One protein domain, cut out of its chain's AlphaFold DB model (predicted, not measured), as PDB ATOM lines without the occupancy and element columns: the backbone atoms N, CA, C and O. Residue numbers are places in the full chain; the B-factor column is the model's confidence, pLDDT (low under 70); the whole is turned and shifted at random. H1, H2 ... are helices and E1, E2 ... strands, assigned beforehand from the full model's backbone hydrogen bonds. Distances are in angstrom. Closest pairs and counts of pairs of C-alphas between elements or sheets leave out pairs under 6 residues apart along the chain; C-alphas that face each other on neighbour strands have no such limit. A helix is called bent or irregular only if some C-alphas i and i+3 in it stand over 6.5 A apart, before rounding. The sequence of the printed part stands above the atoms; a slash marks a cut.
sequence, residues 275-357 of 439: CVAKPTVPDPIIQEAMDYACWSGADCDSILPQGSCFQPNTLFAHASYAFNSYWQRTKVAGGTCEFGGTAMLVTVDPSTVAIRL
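Overview. This is residues 275 to 357 of the 439 residues of the protein "Glucan endo-1,3-beta-glucosidase 4" of Morella rubra (UniProt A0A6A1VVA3). A long, kinked helix, H3, runs through the core, with H1 packed across it on one side, a small two-stranded sheet, E1 and E2, packed on another side, and the short H2 near its first half on a third. The short H4 lies out beyond the sheet, touching no helix. Going along the 83 printed residues you meet E1, H1, H2, H3, E2 and H4, four named helices and two named strands, and the sheet, in the order E1, E2, is antiparallel. The class is mostly helix; the whole is compact, with a radius of gyration of the C-alphas of 11.7 A, and rounded, spanning 31 by 26 by 24 A.

Along the chain. Find C-alpha 275 at (0.998, 2.822, -15.331), where E1, residues 275 to 277, begins. H1 follows as residues 283 to 295, 18.2 A from first to last C-alpha, and then H2, residues 300 to 303, 5.5 A. Look next for C-alpha 315 at (11.313, 6.043, -5.042); from there H3 runs 27.2 A to C-alpha 333 at (-7.166, -10.324, -16.477). H3 has a kink of 30 degrees near residue 327, and it is irregular, but only just: C-alphas 329 and 332 are 6.9 A apart. E2 is residues 343 to 346, 9.7 A long, and H4, residues 350 to 353, ends with C-alpha 353 at (7.693, 13.645, -18.199).

Arrangement. Begin at H3, which touches H1 at a steep tilt of 42 degrees, the same way; their closest C-alphas, of Met 290 and Ala 319, are 5.0 A apart. With residues 318 to 322 alone H3 touches H2, closest at the C-alphas of His 318 and Ile 303, 5.8 A. Toward the sheet, the closest C-alphas of H3 and E1 are those of Ser 320 and Val 276, 4.3 A. E1 and E2 are antiparallel neighbours; N 276 and O 344 are 3.0 A apart and N 344 and O 276 2.9 A, both within hydrogen-bond range. H3 and H4 are apart. Every O i to N i+4 pair is within hydrogen-bond range in H1, and 13 of 15 in H3; H2 and H4 are too short for such a pair.

Size, cuts and confidence. The two C-alphas farthest apart, those of Gln 306 and Gly 334, are 32.8 A apart. The printed part has no cut, and the link from H2 to H3, 11 residues, is long. The mean pLDDT of the printed part is 85.8; look at residues 348 to 357 for the values under 70.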
ATOM      1  N   CYS A 275       1.411   2.604 -16.712       92.12
ATOM      2  CA  CYS A 275       0.998   2.822 -15.331       92.12
ATOM      3  C   CYS A 275       2.149   3.472 -14.561       92.12
ATOM      4  O   CYS A 275       3.217   2.874 -14.461       92.12
ATOM      5  N   VAL A 276       1.956   4.689 -14.052       92.62
ATOM      6  CA  VAL A 276       2.998   5.466 -13.356       92.62
ATOM      7  C   VAL A 276       2.519   5.909 -11.980       92.62
ATOM      8  O   VAL A 276       1.316   6.033 -11.752       92.62
ATOM      9  N   ALA A 277       3.448   6.156 -11.057       93.50
ATOM     10  CA  ALA A 277       3.111   6.715  -9.753       93.50
ATOM     11  C   ALA A 277       2.569   8.153  -9.893       93.50
ATOM     12  O   ALA A 277       2.882   8.865 -10.850       93.50
ATOM     13  N   LYS A 278       1.753   8.605  -8.936       90.75
ATOM     14  CA  LYS A 278       1.306  10.002  -8.849       90.75
ATOM     15  C   LYS A 278       2.292  10.817  -8.008       90.75
ATOM     16  O   LYS A 278       2.493  10.482  -6.845       90.75
ATOM     17  N   PRO A 279       2.865  11.918  -8.530       86.50
ATOM     18  CA  PRO A 279       3.863  12.716  -7.805       86.50
ATOM     19  C   PRO A 279       3.255  13.538  -6.656       86.50
ATOM     20  O   PRO A 279       3.978  14.121  -5.861       86.50
ATOM     21  N   THR A 280       1.923  13.600  -6.573       87.69
ATOM     22  CA  THR A 280       1.168  14.279  -5.510       87.69
ATOM     23  C   THR A 280       0.959  13.413  -4.266       87.69
ATOM     24  O   THR A 280       0.326  13.864  -3.315       87.69
ATOM     25  N   VAL A 281       1.398  12.153  -4.286       91.56
ATOM     26  CA  VAL A 281       1.236  11.199  -3.183       91.56
ATOM     27  C   VAL A 281       2.545  11.145  -2.391       91.56
ATOM     28  O   VAL A 281       3.606  11.088  -3.007       91.56
ATOM     29  N   PRO A 282       2.512  11.169  -1.048       92.00
ATOM     30  CA  PRO A 282       3.731  11.158  -0.251       92.00
ATOM     31  C   PRO A 282       4.443   9.798  -0.304       92.00
ATOM     32  O   PRO A 282       3.814   8.741  -0.197       92.00
ATOM     33  N   ASP A 283       5.773   9.855  -0.383       93.06
ATOM     34  CA  ASP A 283       6.726   8.739  -0.430       93.06
ATOM     35  C   ASP A 283       6.359   7.476   0.378       93.06
ATOM     36  O   ASP A 283       6.378   6.401  -0.223       93.06
ATOM     37  N   PRO A 284       5.994   7.524   1.681       94.81
ATOM     38  CA  PRO A 284       5.659   6.313   2.440       94.81
ATOM     39  C   PRO A 284       4.482   5.518   1.854       94.81
ATOM     40  O   PRO A 284       4.502   4.291   1.892       94.81
ATOM     41  N   ILE A 285       3.484   6.192   1.271       94.62
ATOM     42  CA  ILE A 285       2.319   5.530   0.662       94.62
ATOM     43  C   ILE A 285       2.706   4.933  -0.702       94.62
ATOM     44  O   ILE A 285       2.267   3.839  -1.057       94.62
ATOM     45  N   ILE A 286       3.578   5.615  -1.459       94.50
ATOM     46  CA  ILE A 286       4.117   5.077  -2.716       94.50
ATOM     47  C   ILE A 286       5.016   3.855  -2.441       94.50
ATOM     48  O   ILE A 286       4.947   2.883  -3.192       94.50
ATOM     49  N   GLN A 287       5.809   3.863  -1.362       94.81
ATOM     50  CA  GLN A 287       6.651   2.732  -0.957       94.81
ATOM     51  C   GLN A 287       5.817   1.478  -0.682       94.81
ATOM     52  O   GLN A 287       6.109   0.422  -1.234       94.81
ATOM     53  N   GLU A 288       4.760   1.593   0.125       95.81
ATOM     54  CA  GLU A 288       3.886   0.464   0.462       95.81
ATOM     55  C   GLU A 288       3.188  -0.112  -0.782       95.81
ATOM     56  O   GLU A 288       3.157  -1.329  -0.990       95.81
ATOM     57  N   ALA A 289       2.703   0.759  -1.671       95.25
ATOM     58  CA  ALA A 289       2.123   0.343  -2.942       95.25
ATOM     59  C   ALA A 289       3.154  -0.335  -3.870       95.25
ATOM     60  O   ALA A 289       2.822  -1.311  -4.551       95.25
ATOM     61  N   MET A 290       4.404   0.145  -3.902       94.62
ATOM     62  CA  MET A 290       5.499  -0.476  -4.659       94.62
ATOM     63  C   MET A 290       5.853  -1.858  -4.097       94.62
ATOM     64  O   MET A 290       5.956  -2.815  -4.867       94.62
ATOM     65  N   ASP A 291       5.977  -1.987  -2.774       95.12
ATOM     66  CA  ASP A 291       6.248  -3.260  -2.100       95.12
ATOM     67  C   ASP A 291       5.142  -4.287  -2.416       95.12
ATOM     68  O   ASP A 291       5.435  -5.437  -2.761       95.12
ATOM     69  N   TYR A 292       3.871  -3.856  -2.417       94.56
ATOM     70  CA  TYR A 292       2.741  -4.665  -2.880       94.56
ATOM     71  C   TYR A 292       2.880  -5.087  -4.352       94.56
ATOM     72  O   TYR A 292       2.653  -6.259  -4.670       94.56
ATOM     73  N   ALA A 293       3.261  -4.176  -5.255       94.69
ATOM     74  CA  ALA A 293       3.445  -4.482  -6.676       94.69
ATOM     75  C   ALA A 293       4.531  -5.554  -6.884       94.69
ATOM     76  O   ALA A 293       4.314  -6.524  -7.615       94.69
ATOM     77  N   CYS A 294       5.664  -5.418  -6.191       94.38
ATOM     78  CA  CYS A 294       6.758  -6.386  -6.212       94.38
ATOM     79  C   CYS A 294       6.315  -7.757  -5.689       94.38
ATOM     80  O   CYS A 294       6.514  -8.768  -6.365       94.38
ATOM     81  N   TRP A 295       5.646  -7.808  -4.534       93.69
ATOM     82  CA  TRP A 295       5.178  -9.073  -3.959       93.69
ATOM     83  C   TRP A 295       4.066  -9.738  -4.785       93.69
ATOM     84  O   TRP A 295       3.962 -10.965  -4.834       93.69
ATOM     85  N   SER A 296       3.273  -8.935  -5.496       92.00
ATOM     86  CA  SER A 296       2.197  -9.388  -6.387       92.00
ATOM     87  C   SER A 296       2.677  -9.738  -7.804       92.00
ATOM     88  O   SER A 296       1.862 -10.034  -8.681       92.00
ATOM     89  N   GLY A 297       3.995  -9.751  -8.037       88.88
ATOM     90  CA  GLY A 297       4.608 -10.278  -9.254       88.88
ATOM     91  C   GLY A 297       4.984  -9.245 -10.315       88.88
ATOM     92  O   GLY A 297       4.985  -9.605 -11.492       88.88
ATOM     93  N   ALA A 298       5.305  -8.004  -9.941       93.19
ATOM     94  CA  ALA A 298       6.136  -7.123 -10.767       93.19
ATOM     95  C   ALA A 298       7.589  -7.636 -10.842       93.19
ATOM     96  O   ALA A 298       8.077  -8.294  -9.924       93.19
ATOM     97  N   ASP A 299       8.310  -7.289 -11.908       89.50
ATOM     98  CA  ASP A 299       9.714  -7.679 -12.111       89.50
ATOM     99  C   ASP A 299      10.688  -6.721 -11.395       89.50
ATOM    100  O   ASP A 299      11.524  -6.067 -12.017       89.50
ATOM    101  N   CYS A 300      10.583  -6.612 -10.068       91.50
ATOM    102  CA  CYS A 300      11.352  -5.634  -9.287       91.50
ATOM    103  C   CYS A 300      12.869  -5.900  -9.194       91.50
ATOM    104  O   CYS A 300      13.600  -5.047  -8.698       91.50
ATOM    105  N   ASP A 301      13.381  -7.018  -9.716       90.69
ATOM    106  CA  ASP A 301      14.826  -7.294  -9.760       90.69
ATOM    107  C   ASP A 301      15.609  -6.200 -10.517       90.69
ATOM    108  O   ASP A 301      16.747  -5.887 -10.171       90.69
ATOM    109  N   SER A 302      15.001  -5.571 -11.532       85.25
ATOM    110  CA  SER A 302      15.658  -4.538 -12.343       85.25
ATOM    111  C   SER A 302      15.829  -3.187 -11.637       85.25
ATOM    112  O   SER A 302      16.672  -2.406 -12.075       85.25
ATOM    113  N   ILE A 303      15.064  -2.905 -10.575       88.75
ATOM    114  CA  ILE A 303      15.138  -1.655  -9.784       88.75
ATOM    115  C   ILE A 303      15.948  -1.808  -8.490       88.75
ATOM    116  O   ILE A 303      16.123  -0.839  -7.758       88.75
ATOM    117  N   LEU A 304      16.462  -3.005  -8.196       90.19
ATOM    118  CA  LEU A 304      17.387  -3.210  -7.082       90.19
ATOM    119  C   LEU A 304      18.723  -2.484  -7.330       90.19
ATOM    120  O   LEU A 304      19.065  -2.198  -8.480       90.19
ATOM    121  N   PRO A 305      19.535  -2.231  -6.284       84.75
ATOM    122  CA  PRO A 305      20.927  -1.823  -6.464       84.75
ATOM    123  C   PRO A 305      21.652  -2.789  -7.415       84.75
ATOM    124  O   PRO A 305      21.509  -4.003  -7.280       84.75
ATOM    125  N   GLN A 306      22.434  -2.251  -8.358       83.12
ATOM    126  CA  GLN A 306      23.039  -2.961  -9.506       83.12
ATOM    127  C   GLN A 306      22.074  -3.392 -10.636       83.12
ATOM    128  O   GLN A 306      22.525  -3.969 -11.623       83.12
ATOM    129  N   GLY A 307      20.775  -3.105 -10.539       81.19
ATOM    130  CA  GLY A 307      19.796  -3.387 -11.588       81.19
ATOM    131  C   GLY A 307      19.882  -2.418 -12.777       81.19
ATOM    132  O   GLY A 307      20.229  -1.246 -12.628       81.19
ATOM    133  N   SER A 308      19.511  -2.889 -13.973       80.81
ATOM    134  CA  SER A 308      19.519  -2.092 -15.216       80.81
ATOM    135  C   SER A 308      18.579  -0.880 -15.196       80.81
ATOM    136  O   SER A 308      18.712   0.012 -16.025       80.81
ATOM    137  N   CYS A 309      17.622  -0.867 -14.268       84.44
ATOM    138  CA  CYS A 309      16.601   0.156 -14.085       84.44
ATOM    139  C   CYS A 309      16.714   0.866 -12.726       84.44
ATOM    140  O   CYS A 309      15.766   1.516 -12.293       84.44
ATOM    141  N   PHE A 310      17.864   0.753 -12.052       87.38
ATOM    142  CA  PHE A 310      18.113   1.420 -10.775       87.38
ATOM    143  C   PHE A 310      18.175   2.952 -10.896       87.38
ATOM    144  O   PHE A 310      17.836   3.654  -9.946       87.38
ATOM    145  N   GLN A 311      18.599   3.482 -12.049       83.75
ATOM    146  CA  GLN A 311      18.731   4.921 -12.280       83.75
ATOM    147  C   GLN A 311      17.518   5.471 -13.067       83.75
ATOM    148  O   GLN A 311      17.138   4.862 -14.069       83.75
ATOM    149  N   PRO A 312      16.932   6.624 -12.679       85.38
ATOM    150  CA  PRO A 312      17.260   7.434 -11.504       85.38
ATOM    151  C   PRO A 312      16.893   6.739 -10.186       85.38
ATOM    152  O   PRO A 312      15.784   6.233 -10.045       85.38
ATOM    153  N   ASN A 313      17.813   6.770  -9.214       86.31
ATOM    154  CA  ASN A 313      17.583   6.267  -7.859       86.31
ATOM    155  C   ASN A 313      16.620   7.190  -7.091       86.31
ATOM    156  O   ASN A 313      17.029   8.000  -6.258       86.31
ATOM    157  N   THR A 314      15.338   7.111  -7.438       90.19
ATOM    158  CA  THR A 314      14.233   7.795  -6.774       90.19
ATOM    159  C   THR A 314      13.082   6.818  -6.588       90.19
ATOM    160  O   THR A 314      12.721   6.071  -7.500       90.19
ATOM    161  N   LEU A 315      12.458   6.875  -5.412       91.31
ATOM    162  CA  LEU A 315      11.313   6.043  -5.042       91.31
ATOM    163  C   LEU A 315      10.193   6.135  -6.093       91.31
ATOM    164  O   LEU A 315       9.650   5.121  -6.520       91.31
ATOM    165  N   PHE A 316       9.926   7.340  -6.607       91.31
ATOM    166  CA  PHE A 316       8.963   7.574  -7.685       91.31
ATOM    167  C   PHE A 316       9.266   6.792  -8.979       91.31
ATOM    168  O   PHE A 316       8.348   6.267  -9.617       91.31
ATOM    169  N   ALA A 317      10.534   6.727  -9.403       89.38
ATOM    170  CA  ALA A 317      10.921   6.038 -10.634       89.38
ATOM    171  C   ALA A 317      10.871   4.516 -10.469       89.38
ATOM    172  O   ALA A 317      10.341   3.824 -11.342       89.38
ATOM    173  N   HIS A 318      11.342   4.007  -9.329       91.69
ATOM    174  CA  HIS A 318      11.247   2.591  -8.969       91.69
ATOM    175  C   HIS A 318       9.784   2.134  -8.869       91.69
ATOM    176  O   HIS A 318       9.408   1.143  -9.495       91.69
ATOM    177  N   ALA A 319       8.931   2.913  -8.196       93.81
ATOM    178  CA  ALA A 319       7.504   2.629  -8.077       93.81
ATOM    179  C   ALA A 319       6.789   2.674  -9.434       93.81
ATOM    180  O   ALA A 319       6.037   1.762  -9.759       93.81
ATOM    181  N   SER A 320       7.076   3.673 -10.276       92.69
ATOM    182  CA  SER A 320       6.507   3.752 -11.631       92.69
ATOM    183  C   SER A 320       6.900   2.551 -12.499       92.69
ATOM    184  O   SER A 320       6.072   2.037 -13.250       92.69
ATOM    185  N   TYR A 321       8.132   2.051 -12.373       91.75
ATOM    186  CA  TYR A 321       8.556   0.825 -13.050       91.75
ATOM    187  C   TYR A 321       7.809  -0.412 -12.527       91.75
ATOM    188  O   TYR A 321       7.289  -1.195 -13.328       91.75
ATOM    189  N   ALA A 322       7.704  -0.572 -11.203       93.75
ATOM    190  CA  ALA A 322       6.996  -1.687 -10.574       93.75
ATOM    191  C   ALA A 322       5.496  -1.694 -10.929       93.75
ATOM    192  O   ALA A 322       4.956  -2.732 -11.321       93.75
ATOM    193  N   PHE A 323       4.838  -0.531 -10.878       94.12
ATOM    194  CA  PHE A 323       3.437  -0.347 -11.260       94.12
ATOM    195  C   PHE A 323       3.197  -0.685 -12.729       94.12
ATOM    196  O   PHE A 323       2.267  -1.433 -13.036       94.12
ATOM    197  N   ASN A 324       4.052  -0.203 -13.638       92.69
ATOM    198  CA  ASN A 324       3.964  -0.560 -15.048       92.69
ATOM    199  C   ASN A 324       4.182  -2.067 -15.251       92.69
ATOM    200  O   ASN A 324       3.347  -2.708 -15.877       92.69
ATOM    201  N   SER A 325       5.237  -2.661 -14.687       91.62
ATOM    202  CA  SER A 325       5.518  -4.100 -14.822       91.62
ATOM    203  C   SER A 325       4.344  -4.970 -14.346       91.62
ATOM    204  O   SER A 325       3.879  -5.836 -15.093       91.62
ATOM    205  N   TYR A 326       3.794  -4.692 -13.158       93.25
ATOM    206  CA  TYR A 326       2.600  -5.374 -12.647       93.25
ATOM    207  C   TYR A 326       1.394  -5.188 -13.574       93.25
ATOM    208  O   TYR A 326       0.789  -6.169 -14.008       93.25
ATOM    209  N   TRP A 327       1.054  -3.940 -13.913       93.25
ATOM    210  CA  TRP A 327      -0.137  -3.629 -14.698       93.25
ATOM    211  C   TRP A 327      -0.080  -4.236 -16.105       93.25
ATOM    212  O   TRP A 327      -1.062  -4.811 -16.570       93.25
ATOM    213  N   GLN A 328       1.077  -4.208 -16.773       90.56
ATOM    214  CA  GLN A 328       1.254  -4.833 -18.091       90.56
ATOM    215  C   GLN A 328       0.983  -6.349 -18.050       90.56
ATOM    216  O   GLN A 328       0.503  -6.903 -19.042       90.56
ATOM    217  N   ARG A 329       1.239  -7.005 -16.907       88.56
ATOM    218  CA  ARG A 329       1.008  -8.441 -16.675       88.56
ATOM    219  C   ARG A 329      -0.427  -8.758 -16.238       88.56
ATOM    220  O   ARG A 329      -0.945  -9.805 -16.618       88.56
ATOM    221  N   THR A 330      -1.088  -7.879 -15.480       89.69
ATOM    222  CA  THR A 330      -2.441  -8.121 -14.936       89.69
ATOM    223  C   THR A 330      -3.581  -7.521 -15.760       89.69
ATOM    224  O   THR A 330      -4.707  -8.013 -15.666       89.69
ATOM    225  N   LYS A 331      -3.328  -6.536 -16.635       88.44
ATOM    226  CA  LYS A 331      -4.359  -5.892 -17.480       88.44
ATOM    227  C   LYS A 331      -5.169  -6.873 -18.334       88.44
ATOM    228  O   LYS A 331      -6.357  -6.662 -18.548       88.44
ATOM    229  N   VAL A 332      -4.561  -7.980 -18.777       87.62
ATOM    230  CA  VAL A 332      -5.244  -9.035 -19.558       87.62
ATOM    231  C   VAL A 332      -6.300  -9.796 -18.750       87.62
ATOM    232  O   VAL A 332      -7.210 -10.378 -19.331       87.62
ATOM    233  N   ALA A 333      -6.198  -9.768 -17.419       87.88
ATOM    234  CA  ALA A 333      -7.166 -10.324 -16.477       87.88
ATOM    235  C   ALA A 333      -8.086  -9.246 -15.864       87.88
ATOM    236  O   ALA A 333      -8.794  -9.527 -14.901       87.88
ATOM    237  N   GLY A 334      -8.073  -8.016 -16.398       87.38
ATOM    238  CA  GLY A 334      -8.856  -6.886 -15.883       87.38
ATOM    239  C   GLY A 334      -8.169  -6.056 -14.792       87.38
ATOM    240  O   GLY A 334      -8.832  -5.245 -14.154       87.38
ATOM    241  N   GLY A 335      -6.860  -6.227 -14.566       86.31
ATOM    242  CA  GLY A 335      -6.103  -5.414 -13.608       86.31
ATOM    243  C   GLY A 335      -6.087  -3.921 -13.968       86.31
ATOM    244  O   GLY A 335      -5.775  -3.548 -15.104       86.31
ATOM    245  N   THR A 336      -6.400  -3.060 -12.997       89.81
ATOM    246  CA  THR A 336      -6.417  -1.598 -13.151       89.81
ATOM    247  C   THR A 336      -5.088  -0.960 -12.741       89.81
ATOM    248  O   THR A 336      -4.311  -1.524 -11.968       89.81
ATOM    249  N   CYS A 337      -4.811   0.233 -13.269       90.88
ATOM    250  CA  CYS A 337      -3.705   1.072 -12.815       90.88
ATOM    251  C   CYS A 337      -4.232   2.098 -11.810       90.88
ATOM    252  O   CYS A 337      -4.627   3.200 -12.191       90.88
ATOM    253  N   GLU A 338      -4.281   1.711 -10.539       90.06
ATOM    254  CA  GLU A 338      -4.810   2.583  -9.486       90.06
ATOM    255  C   GLU A 338      -4.028   2.470  -8.180       90.06
ATOM    256  O   GLU A 338      -3.684   3.500  -7.609       90.06
ATOM    257  N   PHE A 339      -3.689   1.250  -7.732       91.56
ATOM    258  CA  PHE A 339      -2.858   1.007  -6.540       91.56
ATOM    259  C   PHE A 339      -3.315   1.827  -5.312       91.56
ATOM    260  O   PHE A 339      -2.534   2.573  -4.724       91.56
ATOM    261  N   GLY A 340      -4.607   1.772  -4.968       88.19
ATOM    262  CA  GLY A 340      -5.174   2.568  -3.865       88.19
ATOM    263  C   GLY A 340      -5.203   4.080  -4.133       88.19
ATOM    264  O   GLY A 340      -5.169   4.879  -3.204       88.19
ATOM    265  N   GLY A 341      -5.209   4.482  -5.404       90.50
ATOM    266  CA  GLY A 341      -5.122   5.873  -5.838       90.50
ATOM    267  C   GLY A 341      -3.692   6.399  -5.990       90.50
ATOM    268  O   GLY A 341      -3.539   7.543  -6.418       90.50
ATOM    269  N   THR A 342      -2.655   5.600  -5.704       91.62
ATOM    270  CA  THR A 342      -1.238   6.006  -5.794       91.62
ATOM    271  C   THR A 342      -0.671   6.009  -7.214       91.62
ATOM    272  O   THR A 342       0.347   6.656  -7.462       91.62
ATOM    273  N   ALA A 343      -1.340   5.346  -8.161       92.69
ATOM    274  CA  ALA A 343      -0.940   5.281  -9.562       92.69
ATOM    275  C   ALA A 343      -1.970   5.929 -10.498       92.69
ATOM    276  O   ALA A 343      -3.134   6.134 -10.143       92.69
ATOM    277  N   MET A 344      -1.533   6.257 -11.712       90.12
ATOM    278  CA  MET A 344      -2.373   6.749 -12.801       90.12
ATOM    279  C   MET A 344      -1.934   6.179 -14.148       90.12
ATOM    280  O   MET A 344      -0.749   5.929 -14.385       90.12
ATOM    281  N   LEU A 345      -2.902   6.006 -15.045       89.88
ATOM    282  CA  LEU A 345      -2.651   5.578 -16.412       89.88
ATOM    283  C   LEU A 345      -2.341   6.799 -17.291       89.88
ATOM    284  O   LEU A 345      -3.135   7.735 -17.347       89.88
ATOM    285  N   VAL A 346      -1.203   6.784 -17.985       84.62
ATOM    286  CA  VAL A 346      -0.768   7.865 -18.884       84.62
ATOM    287  C   VAL A 346      -0.625   7.372 -20.323       84.62
ATOM    288  O   VAL A 346      -0.234   6.234 -20.572       84.62
ATOM    289  N   THR A 347      -0.955   8.249 -21.274       78.12
ATOM    290  CA  THR A 347      -0.856   8.054 -22.737       78.12
ATOM    291  C   THR A 347       0.379   8.715 -23.355       78.12
ATOM    292  O   THR A 347       0.599   8.613 -24.561       78.12
ATOM    293  N   VAL A 348       1.162   9.425 -22.542       69.38
ATOM    294  CA  VAL A 348       2.407  10.101 -22.921       69.38
ATOM    295  C   VAL A 348       3.561   9.291 -22.352       69.38
ATOM    296  O   VAL A 348       3.490   8.886 -21.191       69.38
ATOM    297  N   ASP A 349       4.608   9.063 -23.152       64.19
ATOM    298  CA  ASP A 349       5.785   8.323 -22.690       64.19
ATOM    299  C   ASP A 349       6.380   9.045 -21.474       64.19
ATOM    300  O   ASP A 349       6.805  10.207 -21.601       64.19
ATOM    301  N   PRO A 350       6.425   8.393 -20.296       59.38
ATOM    302  CA  PRO A 350       6.955   9.021 -19.104       59.38
ATOM    303  C   PRO A 350       8.409   9.473 -19.294       59.38
ATOM    304  O   PRO A 350       8.813  10.424 -18.630       59.38
ATOM    305  N   SER A 351       9.186   8.905 -20.232       61.38
ATOM    306  CA  SER A 351      10.546   9.373 -20.560       61.38
ATOM    307  C   SER A 351      10.624  10.889 -20.840       61.38
ATOM    308  O   SER A 351      11.618  11.536 -20.517       61.38
ATOM    309  N   THR A 352       9.543  11.492 -21.344       53.06
ATOM    310  CA  THR A 352       9.436  12.946 -21.580       53.06
ATOM    311  C   THR A 352       8.984  13.743 -20.347       53.06
ATOM    312  O   THR A 352       9.237  14.944 -20.239       53.06
ATOM    313  N   VAL A 353       8.335  13.071 -19.392       51.88
ATOM    314  CA  VAL A 353       7.693  13.645 -18.199       51.88
ATOM    315  C   VAL A 353       8.626  13.625 -16.978       51.88
ATOM    316  O   VAL A 353       8.552  14.530 -16.149       51.88
ATOM    317  N   ALA A 354       9.574  12.681 -16.901       50.03
ATOM    318  CA  ALA A 354      10.570  12.568 -15.818       50.03
ATOM    319  C   ALA A 354      11.321  13.878 -15.567       50.03
ATOM    320  O   ALA A 354      11.529  14.317 -14.437       50.03
ATOM    321  N   ILE A 355      11.710  14.509 -16.675       46.81
ATOM    322  CA  ILE A 355      12.502  15.734 -16.719       46.81
ATOM    323  C   ILE A 355      11.675  16.932 -16.215       46.81
ATOM    324  O   ILE A 355      12.245  17.914 -15.745       46.81
ATOM    325  N   ARG A 356      10.336  16.838 -16.246       41.47
ATOM    326  CA  ARG A 356       9.396  17.877 -15.789       41.47
ATOM    327  C   ARG A 356       8.834  17.654 -14.382       41.47
ATOM    328  O   ARG A 356       8.296  18.597 -13.818       41.47
ATOM    329  N   LEU A 357       8.959  16.451 -13.812       37.16
ATOM    330  CA  LEU A 357       8.444  16.116 -12.473       37.16
ATOM    331  C   LEU A 357       9.468  16.246 -11.341       37.16
ATOM    332  O   LEU A 357       9.185  15.823 -10.224       37.16
TER     333      LEU A 357